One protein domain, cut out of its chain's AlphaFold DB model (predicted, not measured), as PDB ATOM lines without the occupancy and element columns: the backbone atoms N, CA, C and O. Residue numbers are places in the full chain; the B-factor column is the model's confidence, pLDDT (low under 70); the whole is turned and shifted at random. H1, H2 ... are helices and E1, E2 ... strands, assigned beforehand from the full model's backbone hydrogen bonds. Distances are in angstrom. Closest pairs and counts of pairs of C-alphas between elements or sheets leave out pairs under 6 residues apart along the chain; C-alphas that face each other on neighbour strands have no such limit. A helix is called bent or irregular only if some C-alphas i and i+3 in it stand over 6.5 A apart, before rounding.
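AT A GLANCE: This is residues 6 to 126 of the 130 residues of an uncharacterized protein of Fusarium oxysporum f. sp. radicis-cucumerinum (UniProt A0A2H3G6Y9). H2 and H3 cross in the middle of a rounded cluster of helices, with H1 packed over one side of both; on another side H4 and the long H6 lie side by side, and H7 folds back along H6. A small strand hairpin, E1 and E2, lies far out at one extreme, and the turn between H6 and H7 lies at the other. The printed part has 121 residues, with seven named helices and two named strands in the order H1, E1, E2, H2 to H7; the two-stranded sheet is antiparallel and the class is mostly helix. It is compact, with a radius of gyration of the C-alphas of 14.6 A and spans of 42 by 35 by 29 A.

HOW THE PARTS SIT: H1, residues 6 to 12, is followed by the hairpin of E1, residues 14 to 17, and E2, residues 20 to 23, with N 17 and O 20 at 2.8 A and N 22 and O 15 at 2.9 A, within hydrogen-bond range. H2, residues 25 to 37, touches H1 with residues 28 to 32 alone, closest at the C-alphas of Lys 10 and Tyr 28, 6.5 A. H3, residues 44 to 58, is the hub, touching four helices; it touches H2 at a steep tilt of 47 degrees, opposite ways, with the C-alphas of Ala 27 and Met 51 closest at 5.4 A. It touches H1 at Leu 9 and Ala 48, whose C-alphas are closest at 5.8 A. H4, residues 68 to 81, touches H3, with the C-alphas of Arg 58 and Asn 71 closest at 6.2 A. H5, residues 85 to 88, only just touches H3, with 3 pairs of C-alphas within 8 A, the closest those of Met 50 and Tyr 87, 6.3 A. H6, residues 94 to 112, touches H4 at a shallow tilt of 23 degrees, opposite ways, closest at the C-alphas of Tyr 69 and Arg 105, 4.9 A. H7, residues 118 to 124, forms a helical hairpin with H6, closest at the C-alphas of Gly 111 and Trp 118, 5.1 A. Every O i to N i+4 pair is within hydrogen-bond range in H1, H3, H4, H6 and H7, and 7 of 9 are in H2; H5 is too short for such a pair.

IN THESE COORDINATES: H1 begins at C-alpha 6, (83.535, 98.283, 136.502). H2 is 19.7 A long and irregular, C-alphas 33 and 36 being 7.0 A apart; H3 is 20.7 A, H4 20.1 A and H6 27.4 A long. H7 ends at C-alpha 124, (85.603, 118.689, 132.416).

THE WHOLE: The C-alphas farthest apart, those of Gly 19 and Arg 116, are 45.8 A apart. The printed part has no cut and no long link. Its mean pLDDT is 93.3, and residue 6 alone is under 70.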
ATOM      1  N   GLN A   6      83.673  97.435 135.314       69.25
ATOM      2  CA  GLN A   6      83.535  98.283 136.502       69.25
ATOM      3  C   GLN A   6      83.272  97.492 137.793       69.25
ATOM      4  O   GLN A   6      83.816  97.863 138.835       69.25
ATOM      5  N   ASP A   7      82.509  96.396 137.734       78.25
ATOM      6  CA  ASP A   7      82.282  95.516 138.891       78.25
ATOM      7  C   ASP A   7      83.594  94.848 139.315       78.25
ATOM      8  O   ASP A   7      83.964  94.870 140.486       78.25
ATOM      9  N   ALA A   8      84.375  94.378 138.336       80.12
ATOM     10  CA  ALA A   8      85.682  93.773 138.583       80.12
ATOM     11  C   ALA A   8      86.686  94.760 139.208       80.12
ATOM     12  O   ALA A   8      87.458  94.380 140.089       80.12
ATOM     13  N   LEU A   9      86.680  96.032 138.783       88.94
ATOM     14  CA  LEU A   9      87.517  97.056 139.416       88.94
ATOM     15  C   LEU A   9      87.058  97.322 140.848       88.94
ATOM     16  O   LEU A   9      87.892  97.399 141.746       88.94
ATOM     17  N   LYS A  10      85.748  97.462 141.068       90.38
ATOM     18  CA  LYS A  10      85.178  97.741 142.388       90.38
ATOM     19  C   LYS A  10      85.537  96.650 143.393       90.38
ATOM     20  O   LYS A  10      86.029  96.980 144.470       90.38
ATOM     21  N   ASP A  11      85.370  95.386 143.019       88.69
ATOM     22  CA  ASP A  11      85.707  94.239 143.865       88.69
ATOM     23  C   ASP A  11      87.207  94.195 144.172       88.69
ATOM     24  O   ASP A  11      87.616  93.998 145.315       88.69
ATOM     25  N   ALA A  12      88.052  94.473 143.175       89.25
ATOM     26  CA  ALA A  12      89.499  94.473 143.357       89.25
ATOM     27  C   ALA A  12      90.014  95.608 144.264       89.25
ATOM     28  O   ALA A  12      91.152  95.526 144.739       89.25
ATOM     29  N   MET A  13      89.213  96.652 144.504       94.19
ATOM     30  CA  MET A  13      89.541  97.767 145.403       94.19
ATOM     31  C   MET A  13      89.177  97.502 146.869       94.19
ATOM     32  O   MET A  13      89.439  98.356 147.716       94.19
ATOM     33  N   TYR A  14      88.614  96.331 147.172       93.44
ATOM     34  CA  TYR A  14      88.519  95.812 148.530       93.44
ATOM     35  C   TYR A  14      89.745  94.952 148.862       93.44
ATOM     36  O   TYR A  14      90.088  94.033 148.113       93.44
ATOM     37  N   TRP A  15      90.395  95.204 149.998       90.50
ATOM     38  CA  TRP A  15      91.354  94.261 150.585       90.50
ATOM     39  C   TRP A  15      91.436  94.400 152.102       90.50
ATOM     40  O   TRP A  15      90.956  95.369 152.684       90.50
ATOM     41  N   GLU A  16      92.012  93.383 152.738       92.38
ATOM     42  CA  GLU A  16      92.107  93.302 154.188       92.38
ATOM     43  C   GLU A  16      93.229  94.200 154.726       92.38
ATOM     44  O   GLU A  16      94.389  94.096 154.316       92.38
ATOM     45  N   GLU A  17      92.893  95.053 155.690       90.25
ATOM     46  CA  GLU A  17      93.832  95.826 156.490       90.25
ATOM     47  C   GLU A  17      93.534  95.584 157.972       90.25
ATOM     48  O   GLU A  17      92.460  95.905 158.468       90.25
ATOM     49  N   ARG A  18      94.501  95.015 158.706       91.06
ATOM     50  CA  ARG A  18      94.377  94.724 160.150       91.06
ATOM     51  C   ARG A  18      93.166  93.843 160.519       91.06
ATOM     52  O   ARG A  18      92.605  94.020 161.595       91.06
ATOM     53  N   GLY A  19      92.797  92.884 159.669       92.94
ATOM     54  CA  GLY A  19      91.655  91.998 159.918       92.94
ATOM     55  C   GLY A  19      90.319  92.516 159.385       92.94
ATOM     56  O   GLY A  19      89.318  91.814 159.493       92.94
ATOM     57  N   GLU A  20      90.281  93.722 158.814       93.81
ATOM     58  CA  GLU A  20      89.055  94.338 158.305       93.81
ATOM     59  C   GLU A  20      89.137  94.556 156.795       93.81
ATOM     60  O   GLU A  20      90.151  95.014 156.272       93.81
ATOM     61  N   MET A  21      88.055  94.249 156.079       94.19
ATOM     62  CA  MET A  21      87.956  94.552 154.651       94.19
ATOM     63  C   MET A  21      87.717  96.049 154.451       94.19
ATOM     64  O   MET A  21      86.680  96.577 154.856       94.19
ATOM     65  N   VAL A  22      88.650  96.722 153.782       94.25
ATOM     66  CA  VAL A  22      88.607  98.164 153.525       94.25
ATOM     67  C   VAL A  22      88.398  98.425 152.037       94.25
ATOM     68  O   VAL A  22      89.010  97.783 151.187       94.25
ATOM     69  N   PHE A  23      87.527  99.387 151.719       94.81
ATOM     70  CA  PHE A  23      87.338  99.873 150.355       94.81
ATOM     71  C   PHE A  23      88.209 101.096 150.070       94.81
ATOM     72  O   PHE A  23      88.033 102.159 150.674       94.81
ATOM     73  N   HIS A  24      89.081 101.000 149.071       94.75
ATOM     74  CA  HIS A  24      89.977 102.091 148.687       94.75
ATOM     75  C   HIS A  24      89.334 103.000 147.635       94.75
ATOM     76  O   HIS A  24      89.692 102.989 146.455       94.75
ATOM     77  N   LYS A  25      88.378 103.825 148.084       92.44
ATOM     78  CA  LYS A  25      87.567 104.719 147.233       92.44
ATOM     79  C   LYS A  25      88.400 105.621 146.317       92.44
ATOM     80  O   LYS A  25      88.049 105.822 145.158       92.44
ATOM     81  N   ASP A  26      89.506 106.160 146.813       91.38
ATOM     82  CA  ASP A  26      90.353 107.072 146.039       91.38
ATOM     83  C   ASP A  26      91.074 106.376 144.879       91.38
ATOM     84  O   ASP A  26      91.185 106.946 143.789       91.38
ATOM     85  N   ALA A  27      91.568 105.157 145.116       94.62
ATOM     86  CA  ALA A  27      92.182 104.317 144.095       94.62
ATOM     87  C   ALA A  27      91.135 103.832 143.086       94.62
ATOM     88  O   ALA A  27      91.380 103.905 141.885       94.62
ATOM     89  N   TYR A  28      89.943 103.453 143.556       94.88
ATOM     90  CA  TYR A  28      88.801 103.123 142.703       94.88
ATOM     91  C   TYR A  28      88.434 104.275 141.758       94.88
ATOM     92  O   TYR A  28      88.401 104.098 140.541       94.88
ATOM     93  N   ASN A  29      88.232 105.479 142.302       93.81
ATOM     94  CA  ASN A  29      87.883 106.662 141.518       93.81
ATOM     95  C   ASN A  29      88.985 107.029 140.521       93.81
ATOM     96  O   ASN A  29      88.697 107.445 139.400       93.81
ATOM     97  N   PHE A  30      90.255 106.880 140.915       95.88
ATOM     98  CA  PHE A  30      91.351 107.101 139.984       95.88
ATOM     99  C   PHE A  30      91.322 106.068 138.855       95.88
ATOM    100  O   PHE A  30      91.315 106.463 137.693       95.88
ATOM    101  N   GLY A  31      91.206 104.779 139.179       95.38
ATOM    102  CA  GLY A  31      91.121 103.697 138.199       95.38
ATOM    103  C   GLY A  31      89.984 103.897 137.203       95.38
ATOM    104  O   GLY A  31      90.223 103.833 136.002       95.38
ATOM    105  N   ASN A  32      88.786 104.250 137.675       93.44
ATOM    106  CA  ASN A  32      87.648 104.557 136.806       93.44
ATOM    107  C   ASN A  32      87.970 105.648 135.779       93.44
ATOM    108  O   ASN A  32      87.659 105.486 134.602       93.44
ATOM    109  N   SER A  33      88.650 106.723 136.197       94.19
ATOM    110  CA  SER A  33      89.044 107.800 135.278       94.19
ATOM    111  C   SER A  33      90.073 107.370 134.223       94.19
ATOM    112  O   SER A  33      90.228 108.048 133.213       94.19
ATOM    113  N   LEU A  34      90.766 106.244 134.436       95.50
ATOM    114  CA  LEU A  34      91.765 105.704 133.514       95.50
ATOM    115  C   LEU A  34      91.199 104.680 132.524       95.50
ATOM    116  O   LEU A  34      91.853 104.413 131.520       95.50
ATOM    117  N   ILE A  35      90.007 104.122 132.774       92.81
ATOM    118  CA  ILE A  35      89.379 103.117 131.898       92.81
ATOM    119  C   ILE A  35      89.303 103.591 130.435       92.81
ATOM    120  O   ILE A  35      89.714 102.820 129.568       92.81
ATOM    121  N   PRO A  36      88.872 104.832 130.122       92.12
ATOM    122  CA  PRO A  36      88.790 105.297 128.733       92.12
ATOM    123  C   PRO A  36      90.142 105.413 128.015       92.12
ATOM    124  O   PRO A  36      90.167 105.599 126.804       92.12
ATOM    125  N   LEU A  37      91.260 105.351 128.750       94.88
ATOM    126  CA  LEU A  37      92.620 105.500 128.219       94.88
ATOM    127  C   LEU A  37      93.335 104.153 128.017       94.88
ATOM    128  O   LEU A  37      94.477 104.116 127.542       94.88
ATOM    129  N   LEU A  38      92.706 103.047 128.421       94.56
ATOM    130  CA  LEU A  38      93.261 101.709 128.257       94.56
ATOM    131  C   LEU A  38      93.349 101.331 126.774       94.56
ATOM    132  O   LEU A  38      92.495 101.696 125.972       94.56
ATOM    133  N   LYS A  39      94.363 100.537 126.416       93.31
ATOM    134  CA  LYS A  39      94.351  99.811 125.136       93.31
ATOM    135  C   LYS A  39      93.236  98.769 125.149       93.31
ATOM    136  O   LYS A  39      93.051  98.121 126.176       93.31
ATOM    137  N   ASP A  40      92.633  98.502 123.993       83.19
ATOM    138  CA  ASP A  40      91.559  97.506 123.823       83.19
ATOM    139  C   ASP A  40      91.907  96.112 124.375       83.19
ATOM    140  O   ASP A  40      91.050  95.395 124.881       83.19
ATOM    141  N   GLN A  41      93.184  95.726 124.303       80.00
ATOM    142  CA  GLN A  41      93.687  94.437 124.796       80.00
ATOM    143  C   GLN A  41      94.040  94.418 126.296       80.00
ATOM    144  O   GLN A  41      94.459  93.382 126.815       80.00
ATOM    145  N   SER A  42      93.933  95.548 126.998       85.38
ATOM    146  CA  SER A  42      94.272  95.649 128.422       85.38
ATOM    147  C   SER A  42      93.107  95.218 129.300       85.38
ATOM    148  O   SER A  42      91.945  95.483 129.003       85.38
ATOM    149  N   THR A  43      93.416  94.579 130.426       85.12
ATOM    150  CA  THR A  43      92.391  94.067 131.337       85.12
ATOM    151  C   THR A  43      92.169  95.011 132.513       85.12
ATOM    152  O   THR A  43      93.107  95.601 133.057       85.12
ATOM    153  N   THR A  44      90.925  95.089 132.987       86.69
ATOM    154  CA  THR A  44      90.600  95.811 134.223       86.69
ATOM    155  C   THR A  44      91.328  95.240 135.445       86.69
ATOM    156  O   THR A  44      91.613  95.967 136.390       86.69
ATOM    157  N   ILE A  45      91.693  93.954 135.417       89.19
ATOM    158  CA  ILE A  45      92.494  93.316 136.469       89.19
ATOM    159  C   ILE A  45      93.888  93.950 136.544       89.19
ATOM    160  O   ILE A  45      94.320  94.341 137.626       89.19
ATOM    161  N   ALA A  46      94.567  94.133 135.407       92.19
ATOM    162  CA  ALA A  46      95.883  94.771 135.378       92.19
ATOM    163  C   ALA A  46      95.815  96.252 135.801       92.19
ATOM    164  O   ALA A  46      96.686  96.749 136.518       92.19
ATOM    165  N   LEU A  47      94.733  96.950 135.435       95.62
ATOM    166  CA  LEU A  47      94.456  98.289 135.959       95.62
ATOM    167  C   LEU A  47      94.252  98.271 137.485       95.62
ATOM    168  O   LEU A  47      94.771  99.140 138.186       95.62
ATOM    169  N   ALA A  48      93.540  97.283 138.026       94.00
ATOM    170  CA  ALA A  48      93.338  97.161 139.465       94.00
ATOM    171  C   ALA A  48      94.658  96.920 140.218       94.00
ATOM    172  O   ALA A  48      94.875  97.507 141.279       94.00
ATOM    173  N   GLU A  49      95.578  96.130 139.661       94.62
ATOM    174  CA  GLU A  49      96.931  95.968 140.212       94.62
ATOM    175  C   GLU A  49      97.701  97.295 140.240       94.62
ATOM    176  O   GLU A  49      98.325  97.638 141.250       94.62
ATOM    177  N   MET A  50      97.605  98.089 139.169       96.88
ATOM    178  CA  MET A  50      98.169  99.439 139.141       96.88
ATOM    179  C   MET A  50      97.549 100.334 140.223       96.88
ATOM    180  O   MET A  50      98.267 101.115 140.854       96.88
ATOM    181  N   MET A  51      96.239 100.232 140.459       97.06
ATOM    182  CA  MET A  51      95.543 101.024 141.478       97.06
ATOM    183  C   MET A  51      95.912 100.608 142.905       97.06
ATOM    184  O   MET A  51      96.093 101.478 143.758       97.06
ATOM    185  N   LYS A  52      96.152  99.317 143.159       94.81
ATOM    186  CA  LYS A  52      96.731  98.844 144.430       94.81
ATOM    187  C   LYS A  52      98.129  99.422 144.660       94.81
ATOM    188  O   LYS A  52      98.430  99.906 145.750       94.81
ATOM    189  N   SER A  53      98.969  99.439 143.626       96.00
ATOM    190  CA  SER A  53     100.301 100.059 143.693       96.00
ATOM    191  C   SER A  53     100.229 101.572 143.951       96.00
ATOM    192  O   SER A  53     100.980 102.105 144.775       96.00
ATOM    193  N   TYR A  54      99.277 102.271 143.325       96.75
ATOM    194  CA  TYR A  54      98.993 103.683 143.604       96.75
ATOM    195  C   TYR A  54      98.566 103.914 145.061       96.75
ATOM    196  O   TYR A  54      99.067 104.833 145.718       96.75
ATOM    197  N   GLU A  55      97.683 103.072 145.588       94.88
ATOM    198  CA  GLU A  55      97.210 103.164 146.966       94.88
ATOM    199  C   GLU A  55      98.363 102.994 147.963       94.88
ATOM    200  O   GLU A  55      98.629 103.866 148.792       94.88
ATOM    201  N   GLN A  56      99.156 101.935 147.798       92.62
ATOM    202  CA  GLN A  56     100.363 101.710 148.595       92.62
ATOM    203  C   GLN A  56     101.377 102.851 148.448       92.62
ATOM    204  O   GLN A  56     102.114 103.174 149.386       92.62
ATOM    205  N   TYR A  57     101.447 103.480 147.270       94.19
ATOM    206  CA  TYR A  57     102.289 104.646 147.044       94.19
ATOM    207  C   TYR A  57     101.826 105.845 147.874       94.19
ATOM    208  O   TYR A  57     102.680 106.459 148.525       94.19
ATOM    209  N   ARG A  58     100.534 106.199 147.864       92.94
ATOM    210  CA  ARG A  58     100.021 107.399 148.553       92.94
ATOM    211  C   ARG A  58      99.915 107.221 150.070       92.94
ATOM    212  O   ARG A  58     100.139 108.188 150.795       92.94
ATOM    213  N   SER A  59      99.677 105.998 150.543       90.12
ATOM    214  CA  SER A  59      99.512 105.679 151.969       90.12
ATOM    215  C   SER A  59     100.830 105.662 152.754       90.12
ATOM    216  O   SER A  59     100.838 105.528 153.977       90.12
ATOM    217  N   ARG A  60     101.982 105.855 152.092       89.31
ATOM    218  CA  ARG A  60     103.264 106.022 152.795       89.31
ATOM    219  C   ARG A  60     103.245 107.290 153.644       89.31
ATOM    220  O   ARG A  60     102.906 108.359 153.146       89.31
ATOM    221  N   ARG A  61     103.740 107.209 154.885       86.75
ATOM    222  CA  ARG A  61     103.771 108.320 155.863       86.75
ATOM    223  C   ARG A  61     104.354 109.634 155.322       86.75
ATOM    224  O   ARG A  61     103.926 110.704 155.728       86.75
ATOM    225  N   SER A  62     105.296 109.578 154.384       86.06
ATOM    226  CA  SER A  62     105.871 110.773 153.748       86.06
ATOM    227  C   SER A  62     104.953 111.463 152.725       86.06
ATOM    228  O   SER A  62     105.300 112.524 152.212       86.06
ATOM    229  N   ARG A  63     103.805 110.866 152.387       84.81
ATOM    230  CA  ARG A  63     102.903 111.293 151.304       84.81
ATOM    231  C   ARG A  63     101.445 111.425 151.722       84.81
ATOM    232  O   ARG A  63     100.690 112.046 150.981       84.81
ATOM    233  N   VAL A  64     101.070 110.944 152.908       82.75
ATOM    234  CA  VAL A  64      99.701 111.089 153.439       82.75
ATOM    235  C   VAL A  64      99.263 112.551 153.581       82.75
ATOM    236  O   VAL A  64      98.091 112.849 153.416       82.75
ATOM    237  N   MET A  65     100.205 113.476 153.803       85.31
ATOM    238  CA  MET A  65      99.927 114.921 153.846       85.31
ATOM    239  C   MET A  65      99.903 115.582 152.455       85.31
ATOM    240  O   MET A  65      99.627 116.772 152.341       85.31
ATOM    241  N   THR A  66     100.250 114.856 151.385       87.50
ATOM    242  CA  THR A  66     100.180 115.393 150.018       87.50
ATOM    243  C   THR A  66      98.725 115.353 149.533       87.50
ATOM    244  O   THR A  66      98.100 114.299 149.648       87.50
ATOM    245  N   PRO A  67      98.202 116.440 148.926       91.00
ATOM    246  CA  PRO A  67      96.857 116.452 148.351       91.00
ATOM    247  C   PRO A  67      96.615 115.299 147.369       91.00
ATOM    248  O   PRO A  67      97.524 114.904 146.630       91.00
ATOM    249  N   LEU A  68      95.382 114.790 147.324       91.69
ATOM    250  CA  LEU A  68      94.997 113.610 146.542       91.69
ATOM    251  C   LEU A  68      95.459 113.696 145.077       91.69
ATOM    252  O   LEU A  68      96.202 112.839 144.593       91.69
ATOM    253  N   TYR A  69      95.079 114.763 144.377       94.81
ATOM    254  CA  TYR A  69      95.407 114.938 142.962       94.81
ATOM    255  C   TYR A  69      96.889 115.246 142.727       94.81
ATOM    256  O   TYR A  69      97.451 114.892 141.689       94.81
ATOM    257  N   ALA A  70      97.579 115.811 143.722       95.19
ATOM    258  CA  ALA A  70      99.031 115.932 143.676       95.19
ATOM    259  C   ALA A  70      99.721 114.558 143.785       95.19
ATOM    260  O   ALA A  70     100.728 114.333 143.109       95.19
ATOM    261  N   ASN A  71      99.179 113.626 144.577       96.00
ATOM    262  CA  ASN A  71      99.670 112.246 144.639       96.00
ATOM    263  C   ASN A  71      99.485 111.508 143.306       96.00
ATOM    264  O   ASN A  71     100.428 110.844 142.874       96.00
ATOM    265  N   ARG A  72      98.350 111.682 142.612       96.88
ATOM    266  CA  ARG A  72      98.133 111.113 141.263       96.88
ATOM    267  C   ARG A  72      99.218 111.555 140.280       96.88
ATOM    268  O   ARG A  72      99.895 110.715 139.692       96.88
ATOM    269  N   VAL A  73      99.470 112.865 140.185       98.00
ATOM    270  CA  VAL A  73     100.521 113.413 139.306       98.00
ATOM    271  C   VAL A  73     101.900 112.861 139.670       98.00
ATOM    272  O   VAL A  73     102.657 112.451 138.790       98.00
ATOM    273  N   LYS A  74     102.257 112.841 140.961       97.00
ATOM    274  CA  LYS A  74     103.562 112.326 141.409       97.00
ATOM    275  C   LYS A  74     103.726 110.837 141.094       97.00
ATOM    276  O   LYS A  74     104.821 110.427 140.709       97.00
ATOM    277  N   TYR A  75     102.667 110.045 141.245       97.69
ATOM    278  CA  TYR A  75     102.677 108.620 140.932       97.69
ATOM    279  C   TYR A  75     102.914 108.377 139.438       97.69
ATOM    280  O   TYR A  75     103.866 107.684 139.090       97.69
ATOM    281  N   ILE A  76     102.146 109.026 138.556       98.19
ATOM    282  CA  ILE A  76     102.304 108.866 137.101       98.19
ATOM    283  C   ILE A  76     103.670 109.364 136.622       98.19
ATOM    284  O   ILE A  76     104.362 108.657 135.889       98.19
ATOM    285  N   LYS A  77     104.134 110.524 137.109       98.19
ATOM    286  CA  LYS A  77     105.494 111.008 136.811       98.19
ATOM    287  C   LYS A  77     106.571 110.019 137.250       98.19
ATOM    288  O   LYS A  77     107.559 109.856 136.542       98.19
ATOM    289  N   ARG A  78     106.391 109.354 138.397       97.31
ATOM    290  CA  ARG A  78     107.316 108.308 138.846       97.31
ATOM    291  C   ARG A  78     107.330 107.134 137.872       97.31
ATOM    292  O   ARG A  78     108.426 106.707 137.527       97.31
ATOM    293  N   LEU A  79     106.168 106.631 137.445       97.94
ATOM    294  CA  LEU A  79     106.086 105.516 136.491       97.94
ATOM    295  C   LEU A  79     106.800 105.850 135.177       97.94
ATOM    296  O   LEU A  79     107.607 105.053 134.703       97.94
ATOM    297  N   LEU A  80     106.579 107.056 134.646       97.69
ATOM    298  CA  LEU A  80     107.256 107.557 133.446       97.69
ATOM    299  C   LEU A  80     108.774 107.667 133.637       97.69
ATOM    300  O   LEU A  80     109.535 107.219 132.782       97.69
ATOM    301  N   LEU A  81     109.222 108.218 134.770       97.62
ATOM    302  CA  LEU A  81     110.643 108.393 135.076       97.62
ATOM    303  C   LEU A  81     111.392 107.056 135.123       97.62
ATOM    304  O   LEU A  81     112.485 106.950 134.571       97.62
ATOM    305  N   ILE A  82     110.810 106.045 135.775       97.06
ATOM    306  CA  ILE A  82     111.418 104.709 135.877       97.06
ATOM    307  C   ILE A  82     111.103 103.816 134.672       97.06
ATOM    308  O   ILE A  82     111.555 102.676 134.637       97.06
ATOM    309  N   LYS A  83     110.341 104.327 133.694       95.88
ATOM    310  CA  LYS A  83     109.884 103.600 132.502       95.88
ATOM    311  C   LYS A  83     109.203 102.271 132.845       95.88
ATOM    312  O   LYS A  83     109.506 101.252 132.228       95.88
ATOM    313  N   ASP A  84     108.296 102.291 133.820       95.69
ATOM    314  CA  ASP A  84     107.586 101.109 134.328       95.69
ATOM    315  C   ASP A  84     106.701 100.470 133.242       95.69
ATOM    316  O   ASP A  84     105.534 100.822 133.077       95.69
ATOM    317  N   GLN A  85     107.263  99.551 132.454       93.19
ATOM    318  CA  GLN A  85     106.549  98.960 131.320       93.19
ATOM    319  C   GLN A  85     105.363  98.096 131.752       93.19
ATOM    320  O   GLN A  85     104.432  97.957 130.969       93.19
ATOM    321  N   GLN A  86     105.351  97.566 132.981       94.00
ATOM    322  CA  GLN A  86     104.219  96.784 133.479       94.00
ATOM    323  C   GLN A  86     102.940  97.628 133.487       94.00
ATOM    324  O   GLN A  86     101.902  97.172 133.011       94.00
ATOM    325  N   TYR A  87     103.014  98.865 133.986       95.75
ATOM    326  CA  TYR A  87     101.843  99.741 134.074       95.75
ATOM    327  C   TYR A  87     101.686 100.678 132.881       95.75
ATOM    328  O   TYR A  87     100.565 100.923 132.442       95.75
ATOM    329  N   LEU A  88     102.780 101.198 132.318       96.06
ATOM    330  CA  LEU A  88     102.693 102.110 131.174       96.06
ATOM    331  C   LEU A  88     102.156 101.398 129.923       96.06
ATOM    332  O   LEU A  88     101.454 102.018 129.130       96.06
ATOM    333  N   ALA A  89     102.422 100.098 129.754       95.62
ATOM    334  CA  ALA A  89     101.940  99.354 128.592       95.62
ATOM    335  C   ALA A  89     100.410  99.191 128.549       95.62
ATOM    336  O   ALA A  89      99.888  98.934 127.462       95.62
ATOM    337  N   LEU A  90      99.703  99.395 129.670       96.31
ATOM    338  CA  LEU A  90      98.237  99.328 129.744       96.31
ATOM    339  C   LEU A  90      97.546 100.404 128.896       96.31
ATOM    340  O   LEU A  90      96.412 100.224 128.455       96.31
ATOM    341  N   PHE A  91      98.225 101.524 128.656       96.62
ATOM    342  CA  PHE A  91      97.643 102.704 128.023       96.62
ATOM    343  C   PHE A  91      98.092 102.843 126.578       96.62
ATOM    344  O   PHE A  91      99.237 102.511 126.246       96.62
ATOM    345  N   SER A  92      97.188 103.334 125.726       93.62
ATOM    346  CA  SER A  92      97.477 103.652 124.319       93.62
ATOM    347  C   SER A  92      98.604 104.673 124.229       93.62
ATOM    348  O   SER A  92      99.609 104.413 123.568       93.62
ATOM    349  N   ASP A  93      98.483 105.749 125.009       96.12
ATOM    350  CA  ASP A  93      99.543 106.715 125.258       96.12
ATOM    351  C   ASP A  93      99.662 107.004 126.772       96.12
ATOM    352  O   ASP A  93      98.742 107.548 127.390       96.12
ATOM    353  N   PRO A  94     100.796 106.671 127.416       95.12
ATOM    354  CA  PRO A  94     101.026 107.023 128.813       95.12
ATOM    355  C   PRO A  94     101.053 108.534 129.100       95.12
ATOM    356  O   PRO A  94     100.867 108.939 130.255       95.12
ATOM    357  N   TYR A  95     101.289 109.382 128.095       97.12
ATOM    358  CA  TYR A  95     101.228 110.835 128.254       97.12
ATOM    359  C   TYR A  95      99.792 111.350 128.378       97.12
ATOM    360  O   TYR A  95      99.587 112.338 129.084       97.12
ATOM    361  N   ASP A  96      98.792 110.652 127.836       97.62
ATOM    362  CA  ASP A  96      97.382 110.995 128.062       97.62
ATOM    363  C   ASP A  96      96.992 110.811 129.529       97.62
ATOM    364  O   ASP A  96      96.309 111.654 130.117       97.62
ATOM    365  N   VAL A  97      97.523 109.771 130.177       97.56
ATOM    366  CA  VAL A  97      97.359 109.562 131.621       97.56
ATOM    367  C   VAL A  97      98.003 110.703 132.413       97.56
ATOM    368  O   VAL A  97      97.411 111.226 133.362       97.56
ATOM    369  N   LEU A  98      99.207 111.139 132.021       98.31
ATOM    370  CA  LEU A  98      99.852 112.295 132.647       98.31
ATOM    371  C   LEU A  98      99.006 113.563 132.467       98.31
ATOM    372  O   LEU A  98      98.755 114.261 133.453       98.31
ATOM    373  N   ASN A  99      98.538 113.836 131.250       98.25
ATOM    374  CA  ASN A  99      97.720 115.001 130.924       98.25
ATOM    375  C   ASN A  99      96.418 115.017 131.730       98.25
ATOM    376  O   ASN A  99      96.088 116.044 132.330       98.25
ATOM    377  N   LEU A 100      95.735 113.876 131.850       97.75
ATOM    378  CA  LEU A 100      94.547 113.739 132.692       97.75
ATOM    379  C   LEU A 100      94.853 114.082 134.156       97.75
ATOM    380  O   LEU A 100      94.145 114.888 134.758       97.75
ATOM    381  N   THR A 101      95.923 113.529 134.738       98.00
ATOM    382  CA  THR A 101      96.257 113.829 136.144       98.00
ATOM    383  C   THR A 101      96.640 115.292 136.367       98.00
ATOM    384  O   THR A 101      96.334 115.852 137.423       98.00
ATOM    385  N   LEU A 102      97.279 115.938 135.386       98.19
ATOM    386  CA  LEU A 102      97.571 117.371 135.429       98.19
ATOM    387  C   LEU A 102      96.285 118.202 135.356       98.19
ATOM    388  O   LEU A 102      96.130 119.119 136.164       98.19
ATOM    389  N   LYS A 103      95.351 117.844 134.464       97.69
ATOM    390  CA  LYS A 103      94.032 118.484 134.346       97.69
ATOM    391  C   LYS A 103      93.245 118.373 135.650       97.69
ATOM    392  O   LYS A 103      92.785 119.384 136.173       97.69
ATOM    393  N   GLN A 104      93.174 117.173 136.227       97.38
ATOM    394  CA  GLN A 104      92.512 116.936 137.510       97.38
ATOM    395  C   GLN A 104      93.131 117.764 138.643       97.38
ATOM    396  O   GLN A 104      92.417 118.396 139.414       97.38
ATOM    397  N   ARG A 105      94.465 117.833 138.727       97.19
ATOM    398  CA  ARG A 105      95.137 118.662 139.738       97.19
ATOM    399  C   ARG A 105      94.847 120.154 139.560       97.19
ATOM    400  O   ARG A 105      94.703 120.861 140.558       97.19
ATOM    401  N   ALA A 106      94.817 120.641 138.322       96.88
ATOM    402  CA  ALA A 106      94.516 122.040 138.039       96.88
ATOM    403  C   ALA A 106      93.077 122.385 138.448       96.88
ATOM    404  O   ALA A 106      92.878 123.359 139.171       96.88
ATOM    405  N   ALA A 107      92.110 121.540 138.080       96.31
ATOM    406  CA  ALA A 107      90.706 121.701 138.449       96.31
ATOM    407  C   ALA A 107      90.481 121.645 139.971       96.31
ATOM    408  O   ALA A 107      89.776 122.487 140.521       96.31
ATOM    409  N   ASP A 108      91.136 120.715 140.672       95.06
ATOM    410  CA  ASP A 108      91.115 120.637 142.139       95.06
ATOM    411  C   ASP A 108      91.644 121.927 142.783       95.06
ATOM    412  O   ASP A 108      90.998 122.519 143.645       95.06
ATOM    413  N   THR A 109      92.776 122.437 142.284       95.50
ATOM    414  CA  THR A 109      93.360 123.704 142.755       95.50
ATOM    415  C   THR A 109      92.418 124.885 142.498       95.50
ATOM    416  O   THR A 109      92.245 125.736 143.369       95.50
ATOM    417  N   ALA A 110      91.788 124.936 141.322       95.44
ATOM    418  CA  ALA A 110      90.812 125.961 140.964       95.44
ATOM    419  C   ALA A 110      89.601 125.956 141.912       95.44
ATOM    420  O   ALA A 110      89.180 127.024 142.363       95.44
ATOM    421  N   GLY A 111      89.078 124.774 142.259       94.44
ATOM    422  CA  GLY A 111      87.974 124.638 143.215       94.44
ATOM    423  C   GLY A 111      88.370 125.006 144.642       94.44
ATOM    424  O   GLY A 111      87.641 125.748 145.296       94.44
ATOM    425  N   MET A 112      89.557 124.596 145.103       93.25
ATOM    426  CA  MET A 112      90.088 125.006 146.413       93.25
ATOM    427  C   MET A 112      90.225 126.530 146.546       93.25
ATOM    428  O   MET A 112      90.045 127.074 147.633       93.25
ATOM    429  N   LEU A 113      90.561 127.213 145.450       96.06
ATOM    430  CA  LEU A 113      90.740 128.665 145.401       96.06
ATOM    431  C   LEU A 113      89.474 129.426 144.978       96.06
ATOM    432  O   LEU A 113      89.515 130.653 144.890       96.06
ATOM    433  N   ALA A 114      88.375 128.723 144.688       94.44
ATOM    434  CA  ALA A 114      87.130 129.287 144.165       94.44
ATOM    435  C   ALA A 114      87.331 130.229 142.956       94.44
ATOM    436  O   ALA A 114      86.659 131.254 142.819       94.44
ATOM    437  N   THR A 115      88.268 129.906 142.058       96.06
ATOM    438  CA  THR A 115      88.540 130.735 140.870       96.06
ATOM    439  C   THR A 115      87.349 130.740 139.911       96.06
ATOM    440  O   THR A 115      86.629 129.754 139.816       96.06
ATOM    441  N   ARG A 116      87.154 131.806 139.128       95.75
ATOM    442  CA  ARG A 116      86.058 131.874 138.143       95.75
ATOM    443  C   ARG A 116      86.031 130.634 137.224       95.75
ATOM    444  O   ARG A 116      87.043 130.310 136.611       95.75
ATOM    445  N   GLY A 117      84.868 129.985 137.114       94.75
ATOM    446  CA  GLY A 117      84.659 128.793 136.274       94.75
ATOM    447  C   GLY A 117      85.229 127.487 136.847       94.75
ATOM    448  O   GLY A 117      85.488 126.549 136.098       94.75
ATOM    449  N   TRP A 118      85.503 127.420 138.158       95.06
ATOM    450  CA  TRP A 118      86.072 126.222 138.787       95.06
ATOM    451  C   TRP A 118      85.152 124.992 138.699       95.06
ATOM    452  O   TRP A 118      85.646 123.869 138.626       95.06
ATOM    453  N   GLN A 119      83.831 125.193 138.680       94.75
ATOM    454  CA  GLN A 119      82.844 124.112 138.615       94.75
ATOM    455  C   GLN A 119      82.904 123.411 137.258       94.75
ATOM    456  O   GLN A 119      83.030 122.191 137.202       94.75
ATOM    457  N   GLU A 120      82.907 124.181 136.167       94.88
ATOM    458  CA  GLU A 120      83.080 123.665 134.807       94.88
ATOM    459  C   GLU A 120      84.411 122.919 134.669       94.88
ATOM    460  O   GLU A 120      84.439 121.811 134.141       94.88
ATOM    461  N   GLN A 121      85.503 123.455 135.227       94.25
ATOM    462  CA  GLN A 121      86.806 122.779 135.201       94.25
ATOM    463  C   GLN A 121      86.787 121.428 135.928       94.25
ATOM    464  O   GLN A 121      87.394 120.469 135.452       94.25
ATOM    465  N   MET A 122      86.099 121.329 137.070       93.50
ATOM    466  CA  MET A 122      85.949 120.062 137.793       93.50
ATOM    467  C   MET A 122      85.120 119.041 137.009       93.50
ATOM    468  O   MET A 122      85.502 117.868 136.977       93.50
ATOM    469  N   LYS A 123      84.053 119.478 136.331       92.69
ATOM    470  CA  LYS A 123      83.253 118.622 135.440       92.69
ATOM    471  C   LYS A 123      84.075 118.126 134.257       92.69
ATOM    472  O   LYS A 123      84.198 116.927 134.031       92.69
ATOM    473  N   GLU A 124      84.744 119.034 133.552       92.69
ATOM    474  CA  GLU A 124      85.603 118.689 132.416       92.69
ATOM    475  C   GLU A 124      86.775 117.774 132.804       92.69
ATOM    476  O   GLU A 124      87.300 117.040 131.961       92.69
ATOM    477  N   ALA A 125      87.243 117.845 134.051       93.06
ATOM    478  CA  ALA A 125      88.287 116.976 134.581       93.06
ATOM    479  C   ALA A 125      87.771 115.602 135.056       93.06
ATOM    480  O   ALA A 125      88.585 114.777 135.484       93.06
ATOM    481  N   GLY A 126      86.456 115.359 135.005       90.44
ATOM    482  CA  GLY A 126      85.820 114.141 135.516       90.44
ATOM    483  C   GLY A 126      85.961 113.985 137.033       90.44
ATOM    484  O   GLY A 126      86.117 112.871 137.528       90.44
TER     485      GLY A 126